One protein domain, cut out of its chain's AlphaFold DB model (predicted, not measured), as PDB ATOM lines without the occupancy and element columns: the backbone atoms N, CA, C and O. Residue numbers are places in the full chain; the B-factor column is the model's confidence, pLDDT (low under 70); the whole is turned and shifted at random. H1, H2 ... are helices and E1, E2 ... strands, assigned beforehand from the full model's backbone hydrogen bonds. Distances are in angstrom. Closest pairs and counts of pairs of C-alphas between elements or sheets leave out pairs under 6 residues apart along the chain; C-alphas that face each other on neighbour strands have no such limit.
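AT A GLANCE: This is residues 305 to 375 of the 468 residues of an uncharacterized protein of Hyaloscypha hepaticicola (UniProt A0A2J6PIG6). A strongly twisted sheet of four antiparallel strands, order E1 - E4 - E3 - E2, is drawn out by the long hairpin E2 and E3; two helices graze it, and residues 370 to 375 of H2 stick out. The printed part has 71 residues, its elements running E1 H1 E2 E3 E4 H2, class mixed, with a meander E2 E3 E4, each strand the antiparallel neighbour of the one before. It is only just compact, close to loose: radius of gyration of the C-alphas 13.0 A, spans 38 by 33 by 20 A.

HOW THE PARTS SIT: Start at edge strand E1, residues 309 to 311, antiparallel to E4, residues 361 to 364, with N 309 and O 363 3.2 A apart, within hydrogen-bond range. H1, residues 317 to 325, only grazes the sheet; its Ile 324 and Leu 362 of E4 have the closest C-alphas, 8.0 A. E2, residues 329 to 336, and E3, residues 341 to 348, form a hairpin, N 335 and O 342 at 2.8 A. E3 and E4 form another, N 345 and O 364 at 2.8 A. H2, residues 366 to 375, only grazes the sheet; the closest C-alphas to E3 are Pro 366 and Ser 344, 6.5 A. In H1 and H2 every O i to N i+4 pair is within range.

IN THESE COORDINATES: Find C-alpha 309 at (177.562, 169.527, 117.491), where E1 begins. E2 spans 23.0 A, E3 21.9 A, and H2 14.5 A to C-alpha 375 at (190.059, 184.383, 121.788).

THE WHOLE: The farthest C-alphas, of Thr 318 and Ala 338, are 39.4 A apart. The printed part has no cut; look for the long link at residues 349 to 360, and pLDDT under 70 at residues 308 to 321.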
ATOM      1  N   ASP A 305     189.446 166.380 118.224       86.56
ATOM      2  CA  ASP A 305     188.172 166.951 118.611       86.56
ATOM      3  C   ASP A 305     187.122 166.580 117.564       86.56
ATOM      4  O   ASP A 305     187.341 166.733 116.359       86.56
ATOM      5  N   ASN A 306     185.943 166.142 118.011       78.12
ATOM      6  CA  ASN A 306     184.796 166.128 117.109       78.12
ATOM      7  C   ASN A 306     184.394 167.559 116.775       78.12
ATOM      8  O   ASN A 306     184.469 168.463 117.614       78.12
ATOM      9  N   GLU A 307     183.844 167.740 115.575       70.94
ATOM     10  CA  GLU A 307     183.145 168.974 115.263       70.94
ATOM     11  C   GLU A 307     182.100 169.274 116.342       70.94
ATOM     12  O   GLU A 307     181.300 168.415 116.718       70.94
ATOM     13  N   ILE A 308     182.112 170.518 116.829       64.19
ATOM     14  CA  ILE A 308     181.047 171.047 117.685       64.19
ATOM     15  C   ILE A 308     179.684 170.695 117.086       64.19
ATOM     16  O   ILE A 308     179.330 171.165 116.003       64.19
ATOM     17  N   GLN A 309     178.920 169.909 117.832       62.62
ATOM     18  CA  GLN A 309     177.562 169.527 117.491       62.62
ATOM     19  C   GLN A 309     176.641 170.062 118.578       62.62
ATOM     20  O   GLN A 309     176.693 169.650 119.737       62.62
ATOM     21  N   LEU A 310     175.779 170.994 118.187       58.91
ATOM     22  CA  LEU A 310     174.645 171.408 118.995       58.91
ATOM     23  C   LEU A 310     173.409 170.689 118.450       58.91
ATOM     24  O   LEU A 310     172.841 171.090 117.434       58.91
ATOM     25  N   MET A 311     172.994 169.609 119.106       52.88
ATOM     26  CA  MET A 311     171.796 168.866 118.712       52.88
ATOM     27  C   MET A 311     170.559 169.466 119.384       52.88
ATOM     28  O   MET A 311     170.094 169.012 120.421       52.88
ATOM     29  N   ARG A 312     170.037 170.531 118.765       54.59
ATOM     30  CA  ARG A 312     168.629 170.708 118.350       54.59
ATOM     31  C   ARG A 312     168.381 172.144 117.891       54.59
ATOM     32  O   ARG A 312     168.995 173.091 118.363       54.59
ATOM     33  N   ARG A 313     167.410 172.249 116.978       53.41
ATOM     34  CA  ARG A 313     166.756 173.443 116.417       53.41
ATOM     35  C   ARG A 313     166.170 174.367 117.499       53.41
ATOM     36  O   ARG A 313     164.953 174.492 117.613       53.41
ATOM     37  N   THR A 314     166.994 175.000 118.317       45.97
ATOM     38  CA  THR A 314     166.543 176.155 119.095       45.97
ATOM     39  C   THR A 314     166.384 177.329 118.138       45.97
ATOM     40  O   THR A 314     167.214 177.511 117.250       45.97
ATOM     41  N   GLY A 315     165.273 178.057 118.270       57.75
ATOM     42  CA  GLY A 315     164.990 179.280 117.525       57.75
ATOM     43  C   GLY A 315     165.971 180.397 117.894       57.75
ATOM     44  O   GLY A 315     167.181 180.218 117.838       57.75
ATOM     45  N   SER A 316     165.465 181.577 118.254       63.72
ATOM     46  CA  SER A 316     166.297 182.739 118.605       63.72
ATOM     47  C   SER A 316     167.417 182.421 119.617       63.72
ATOM     48  O   SER A 316     167.301 181.499 120.428       63.72
ATOM     49  N   ILE A 317     168.482 183.237 119.619       61.16
ATOM     50  CA  ILE A 317     169.626 183.168 120.557       61.16
ATOM     51  C   ILE A 317     169.167 183.033 122.022       61.16
ATOM     52  O   ILE A 317     169.795 182.331 122.807       61.16
ATOM     53  N   THR A 318     168.032 183.630 122.386       64.19
ATOM     54  CA  THR A 318     167.426 183.536 123.722       64.19
ATOM     55  C   THR A 318     167.121 182.097 124.137       64.19
ATOM     56  O   THR A 318     167.435 181.688 125.252       64.19
ATOM     57  N   SER A 319     166.545 181.305 123.230       67.56
ATOM     58  CA  SER A 319     166.221 179.901 123.504       67.56
ATOM     59  C   SER A 319     167.474 179.040 123.671       67.56
ATOM     60  O   SER A 319     167.485 178.123 124.489       67.56
ATOM     61  N   LEU A 320     168.555 179.390 122.966       67.50
ATOM     62  CA  LEU A 320     169.866 178.770 123.135       67.50
ATOM     63  C   LEU A 320     170.466 179.099 124.510       67.50
ATOM     64  O   LEU A 320     170.941 178.198 125.196       67.50
ATOM     65  N   CYS A 321     170.413 180.364 124.936       68.81
ATOM     66  CA  CYS A 321     170.890 180.776 126.257       68.81
ATOM     67  C   CYS A 321     170.131 180.073 127.389       68.81
ATOM     68  O   CYS A 321     170.764 179.558 128.308       68.81
ATOM     69  N   ALA A 322     168.800 180.006 127.294       74.19
ATOM     70  CA  ALA A 322     167.964 179.317 128.275       74.19
ATOM     71  C   ALA A 322     168.278 177.812 128.339       74.19
ATOM     72  O   ALA A 322     168.453 177.261 129.423       74.19
ATOM     73  N   ALA A 323     168.439 177.156 127.186       72.56
ATOM     74  CA  ALA A 323     168.830 175.751 127.144       72.56
ATOM     75  C   ALA A 323     170.221 175.521 127.760       72.56
ATOM     76  O   ALA A 323     170.404 174.573 128.514       72.56
ATOM     77  N   ILE A 324     171.188 176.404 127.488       72.81
ATOM     78  CA  ILE A 324     172.548 176.302 128.035       72.81
ATOM     79  C   ILE A 324     172.569 176.512 129.551       72.81
ATOM     80  O   ILE A 324     173.339 175.841 130.236       72.81
ATOM     81  N   SER A 325     171.727 177.399 130.092       74.75
ATOM     82  CA  SER A 325     171.653 177.615 131.543       74.75
ATOM     83  C   SER A 325     171.126 176.405 132.316       74.75
ATOM     84  O   SER A 325     171.346 176.314 133.520       74.75
ATOM     85  N   GLU A 326     170.456 175.471 131.636       79.56
ATOM     86  CA  GLU A 326     169.994 174.213 132.229       79.56
ATOM     87  C   GLU A 326     171.057 173.098 132.197       79.56
ATOM     88  O   GLU A 326     170.835 172.035 132.779       79.56
ATOM     89  N   LEU A 327     172.200 173.308 131.529       80.06
ATOM     90  CA  LEU A 327     173.270 172.312 131.427       80.06
ATOM     91  C   LEU A 327     174.212 172.433 132.633       80.06
ATOM     92  O   LEU A 327     175.081 173.304 132.681       80.06
ATOM     93  N   ASP A 328     174.058 171.537 133.601       82.62
ATOM     94  CA  ASP A 328     174.820 171.503 134.856       82.62
ATOM     95  C   ASP A 328     175.726 170.266 134.987       82.62
ATOM     96  O   ASP A 328     176.460 170.125 135.966       82.62
ATOM     97  N   HIS A 329     175.717 169.377 133.990       83.31
ATOM     98  CA  HIS A 329     176.478 168.135 133.995       83.31
ATOM     99  C   HIS A 329     177.365 168.004 132.751       83.31
ATOM    100  O   HIS A 329     176.911 168.190 131.622       83.31
ATOM    101  N   ILE A 330     178.626 167.608 132.956       86.25
ATOM    102  CA  ILE A 330     179.619 167.393 131.892       86.25
ATOM    103  C   ILE A 330     179.945 165.902 131.818       86.25
ATOM    104  O   ILE A 330     180.269 165.284 132.830       86.25
ATOM    105  N   VAL A 331     179.863 165.320 130.625       89.12
ATOM    106  CA  VAL A 331     180.309 163.949 130.341       89.12
ATOM    107  C   VAL A 331     181.417 163.990 129.304       89.12
ATOM    108  O   VAL A 331     181.346 164.774 128.361       89.12
ATOM    109  N   VAL A 332     182.428 163.140 129.466       91.00
ATOM    110  CA  VAL A 332     183.437 162.911 128.430       91.00
ATOM    111  C   VAL A 332     182.974 161.756 127.560       91.00
ATOM    112  O   VAL A 332     182.742 160.654 128.055       91.00
ATOM    113  N   GLU A 333     182.827 162.019 126.272       92.50
ATOM    114  CA  GLU A 333     182.533 161.015 125.261       92.50
ATOM    115  C   GLU A 333     183.804 160.725 124.467       92.50
ATOM    116  O   GLU A 333     184.484 161.651 124.017       92.50
ATOM    117  N   VAL A 334     184.122 159.438 124.326       93.69
ATOM    118  CA  VAL A 334     185.287 158.955 123.587       93.69
ATOM    119  C   VAL A 334     184.797 158.019 122.494       93.69
ATOM    120  O   VAL A 334     184.096 157.048 122.776       93.69
ATOM    121  N   THR A 335     185.180 158.307 121.256       93.62
ATOM    122  CA  THR A 335     184.836 157.504 120.082       93.62
ATOM    123  C   THR A 335     186.115 157.043 119.403       93.62
ATOM    124  O   THR A 335     186.924 157.863 118.970       93.62
ATOM    125  N   GLU A 336     186.303 155.730 119.279       94.31
ATOM    126  CA  GLU A 336     187.413 155.172 118.505       94.31
ATOM    127  C   GLU A 336     187.168 155.344 117.001       94.31
ATOM    128  O   GLU A 336     186.110 154.982 116.483       94.31
ATOM    129  N   THR A 337     188.170 155.844 116.279       89.62
ATOM    130  CA  THR A 337     188.235 155.762 114.814       89.62
ATOM    131  C   THR A 337     189.387 154.847 114.396       89.62
ATOM    132  O   THR A 337     190.190 154.409 115.220       89.62
ATOM    133  N   ALA A 338     189.509 154.557 113.097       86.69
ATOM    134  CA  ALA A 338     190.612 153.741 112.579       86.69
ATOM    135  C   ALA A 338     192.005 154.352 112.835       86.69
ATOM    136  O   ALA A 338     193.003 153.632 112.815       86.69
ATOM    137  N   HIS A 339     192.085 155.670 113.046       82.81
ATOM    138  CA  HIS A 339     193.352 156.398 113.130       82.81
ATOM    139  C   HIS A 339     193.468 157.299 114.364       82.81
ATOM    140  O   HIS A 339     194.553 157.773 114.661       82.81
ATOM    141  N   SER A 340     192.399 157.561 115.104       90.88
ATOM    142  CA  SER A 340     192.420 158.515 116.212       90.88
ATOM    143  C   SER A 340     191.417 158.141 117.288       90.88
ATOM    144  O   SER A 340     190.460 157.406 117.043       90.88
ATOM    145  N   LEU A 341     191.625 158.691 118.481       93.81
ATOM    146  CA  LEU A 341     190.560 158.801 119.466       93.81
ATOM    147  C   LEU A 341     189.884 160.139 119.274       93.81
ATOM    148  O   LEU A 341     190.553 161.168 119.288       93.81
ATOM    149  N   SER A 342     188.573 160.134 119.113       92.94
ATOM    150  CA  SER A 342     187.817 161.369 119.130       92.94
ATOM    151  C   SER A 342     187.266 161.623 120.521       92.94
ATOM    152  O   SER A 342     186.623 160.743 121.094       92.94
ATOM    153  N   VAL A 343     187.523 162.805 121.074       92.56
ATOM    154  CA  VAL A 343     187.080 163.187 122.418       92.56
ATOM    155  C   VAL A 343     186.155 164.390 122.347       92.56
ATOM    156  O   VAL A 343     186.340 165.326 121.564       92.56
ATOM    157  N   SER A 344     185.109 164.380 123.167       91.81
ATOM    158  CA  SER A 344     184.194 165.512 123.299       91.81
ATOM    159  C   SER A 344     183.654 165.661 124.708       91.81
ATOM    160  O   SER A 344     183.349 164.681 125.382       91.81
ATOM    161  N   TYR A 345     183.465 166.910 125.121       89.88
ATOM    162  CA  TYR A 345     182.689 167.249 126.303       89.88
ATOM    163  C   TYR A 345     181.226 167.433 125.919       89.88
ATOM    164  O   TYR A 345     180.897 168.282 125.086       89.88
ATOM    165  N   VAL A 346     180.357 166.635 126.530       89.56
ATOM    166  CA  VAL A 346     178.905 166.696 126.373       89.56
ATOM    167  C   VAL A 346     178.298 167.359 127.603       89.56
ATOM    168  O   VAL A 346     178.303 166.799 128.700       89.56
ATOM    169  N   PHE A 347     177.768 168.558 127.399       86.44
ATOM    170  CA  PHE A 347     177.024 169.340 128.378       86.44
ATOM    171  C   PHE A 347     175.551 168.976 128.300       86.44
ATOM    172  O   PHE A 347     174.950 169.061 127.228       86.44
ATOM    173  N   ARG A 348     174.980 168.584 129.433       88.12
ATOM    174  CA  ARG A 348     173.581 168.164 129.559       88.12
ATOM    175  C   ARG A 348     173.047 168.471 130.950       88.12
ATOM    176  O   ARG A 348     173.815 168.836 131.839       88.12
ATOM    177  N   ARG A 349     171.746 168.281 131.143       88.75
ATOM    178  CA  ARG A 349     171.106 168.409 132.451       88.75
ATOM    179  C   ARG A 349     171.319 167.153 133.298       88.75
ATOM    180  O   ARG A 349     171.336 166.025 132.792       88.75
ATOM    181  N   HIS A 350     171.471 167.332 134.602       88.38
ATOM    182  CA  HIS A 350     171.588 166.242 135.555       88.38
ATOM    183  C   HIS A 350     170.335 165.351 135.531       88.38
ATOM    184  O   HIS A 350     169.205 165.833 135.611       88.38
ATOM    185  N   GLY A 351     170.536 164.034 135.433       87.50
ATOM    186  CA  GLY A 351     169.455 163.042 135.359       87.50
ATOM    187  C   GLY A 351     168.969 162.708 133.943       87.50
ATOM    188  O   GLY A 351     168.113 161.836 133.791       87.50
ATOM    189  N   ASP A 352     169.515 163.340 132.903       87.25
ATOM    190  CA  ASP A 352     169.204 162.975 131.523       87.25
ATOM    191  C   ASP A 352     169.879 161.656 131.115       87.25
ATOM    192  O   ASP A 352     171.077 161.448 131.325       87.25
ATOM    193  N   ASN A 353     169.099 160.754 130.508       85.19
ATOM    194  CA  ASN A 353     169.599 159.483 129.989       85.19
ATOM    195  C   ASN A 353     170.497 159.712 128.766       85.19
ATOM    196  O   ASN A 353     170.155 160.496 127.886       85.19
ATOM    197  N   ASN A 354     171.592 158.948 128.658       79.44
ATOM    198  CA  ASN A 354     172.539 159.036 127.534       79.44
ATOM    199  C   ASN A 354     171.901 158.822 126.151       79.44
ATOM    200  O   ASN A 354     172.449 159.302 125.173       79.44
ATOM    201  N   ASN A 355     170.777 158.103 126.078       82.94
ATOM    202  CA  ASN A 355     170.166 157.689 124.812       82.94
ATOM    203  C   ASN A 355     168.978 158.572 124.394       82.94
ATOM    204  O   ASN A 355     168.291 158.247 123.427       82.94
ATOM    205  N   ASP A 356     168.665 159.625 125.156       83.75
ATOM    206  CA  ASP A 356     167.537 160.504 124.854       83.75
ATOM    207  C   ASP A 356     167.989 161.711 124.021       83.75
ATOM    208  O   ASP A 356     168.128 162.826 124.525       83.75
ATOM    209  N   ASP A 357     168.152 161.486 122.715       80.00
ATOM    210  CA  ASP A 357     168.479 162.522 121.718       80.00
ATOM    211  C   ASP A 357     167.404 163.626 121.613       80.00
ATOM    212  O   ASP A 357     167.529 164.577 120.832       80.00
ATOM    213  N   SER A 358     166.295 163.509 122.355       81.06
ATOM    214  CA  SER A 358     165.276 164.549 122.392       81.06
ATOM    215  C   SER A 358     165.632 165.720 123.310       81.06
ATOM    216  O   SER A 358     165.076 166.815 123.148       81.06
ATOM    217  N   LYS A 359     166.567 165.534 124.239       82.94
ATOM    218  CA  LYS A 359     166.941 166.564 125.208       82.94
ATOM    219  C   LYS A 359     168.073 167.444 124.681       82.94
ATOM    220  O   LYS A 359     168.919 166.966 123.928       82.94
ATOM    221  N   PRO A 360     168.080 168.744 125.029       81.56
ATOM    222  CA  PRO A 360     169.132 169.638 124.585       81.56
ATOM    223  C   PRO A 360     170.466 169.200 125.188       81.56
ATOM    224  O   PRO A 360     170.593 169.015 126.397       81.56
ATOM    225  N   TYR A 361     171.470 169.077 124.333       83.50
ATOM    226  CA  TYR A 361     172.847 168.914 124.759       83.50
ATOM    227  C   TYR A 361     173.769 169.726 123.863       83.50
ATOM    228  O   TYR A 361     173.444 170.064 122.719       83.50
ATOM    229  N   LEU A 362     174.948 170.020 124.388       83.38
ATOM    230  CA  LEU A 362     176.018 170.634 123.625       83.38
ATOM    231  C   LEU A 362     177.238 169.726 123.656       83.38
ATOM    232  O   LEU A 362     177.719 169.375 124.728       83.38
ATOM    233  N   ARG A 363     177.766 169.402 122.479       85.62
ATOM    234  CA  ARG A 363     179.022 168.675 122.316       85.62
ATOM    235  C   ARG A 363     180.107 169.638 121.842       85.62
ATOM    236  O   ARG A 363     179.932 170.303 120.819       85.62
ATOM    237  N   VAL A 364     181.219 169.715 122.571       85.44
ATOM    238  CA  VAL A 364     182.366 170.579 122.235       85.44
ATOM    239  C   VAL A 364     183.675 169.812 122.385       85.44
ATOM    240  O   VAL A 364     183.869 169.100 123.370       85.44
ATOM    241  N   GLY A 365     184.579 169.992 121.427       89.00
ATOM    242  CA  GLY A 365     185.949 169.505 121.503       89.00
ATOM    243  C   GLY A 365     186.795 170.231 122.565       89.00
ATOM    244  O   GLY A 365     186.613 171.435 122.778       89.00
ATOM    245  N   PRO A 366     187.714 169.546 123.263       89.44
ATOM    246  CA  PRO A 366     188.591 170.183 124.243       89.44
ATOM    247  C   PRO A 366     189.463 171.323 123.673       89.44
ATOM    248  O   PRO A 366     189.495 172.411 124.257       89.44
ATOM    249  N   ALA A 367     190.133 171.129 122.535       86.56
ATOM    250  CA  ALA A 367     190.935 172.153 121.863       86.56
ATOM    251  C   ALA A 367     190.070 173.341 121.416       86.56
ATOM    252  O   ALA A 367     190.472 174.498 121.588       86.56
ATOM    253  N   ASP A 368     188.847 173.080 120.945       83.19
ATOM    254  CA  ASP A 368     187.876 174.122 120.594       83.19
ATOM    255  C   ASP A 368     187.521 175.016 121.802       83.19
ATOM    256  O   ASP A 368     187.519 176.249 121.682       83.19
ATOM    257  N   ILE A 369     187.269 174.431 122.986       82.62
ATOM    258  CA  ILE A 369     187.017 175.197 124.226       82.62
ATOM    259  C   ILE A 369     188.199 176.119 124.519       82.62
ATOM    260  O   ILE A 369     188.017 177.312 124.778       82.62
ATOM    261  N   VAL A 370     189.415 175.583 124.461       83.25
ATOM    262  CA  VAL A 370     190.634 176.328 124.782       83.25
ATOM    263  C   VAL A 370     190.875 177.467 123.792       83.25
ATOM    264  O   VAL A 370     191.123 178.605 124.205       83.25
ATOM    265  N   ASN A 371     190.784 177.198 122.488       79.38
ATOM    266  CA  ASN A 371     190.978 178.203 121.445       79.38
ATOM    267  C   ASN A 371     189.993 179.370 121.628       79.38
ATOM    268  O   ASN A 371     190.370 180.547 121.596       79.38
ATOM    269  N   ARG A 372     188.728 179.055 121.917       76.88
ATOM    270  CA  ARG A 372     187.676 180.051 122.158       76.88
ATOM    271  C   ARG A 372     187.881 180.812 123.463       76.88
ATOM    272  O   ARG A 372     187.670 182.027 123.477       76.88
ATOM    273  N   ALA A 373     188.336 180.142 124.521       77.75
ATOM    274  CA  ALA A 373     188.687 180.778 125.786       77.75
ATOM    275  C   ALA A 373     189.835 181.785 125.608       77.75
ATOM    276  O   ALA A 373     189.745 182.906 126.108       77.75
ATOM    277  N   HIS A 374     190.875 181.454 124.836       75.44
ATOM    278  CA  HIS A 374     191.941 182.410 124.523       75.44
ATOM    279  C   HIS A 374     191.446 183.583 123.673       75.44
ATOM    280  O   HIS A 374     191.720 184.733 124.011       75.44
ATOM    281  N   LYS A 375     190.663 183.323 122.617       72.62
ATOM    282  CA  LYS A 375     190.059 184.383 121.788       72.62
ATOM    283  C   LYS A 375     189.137 185.301 122.594       72.62
ATOM    284  O   LYS A 375     188.878 186.427 122.182       72.62
TER     285      LYS A 375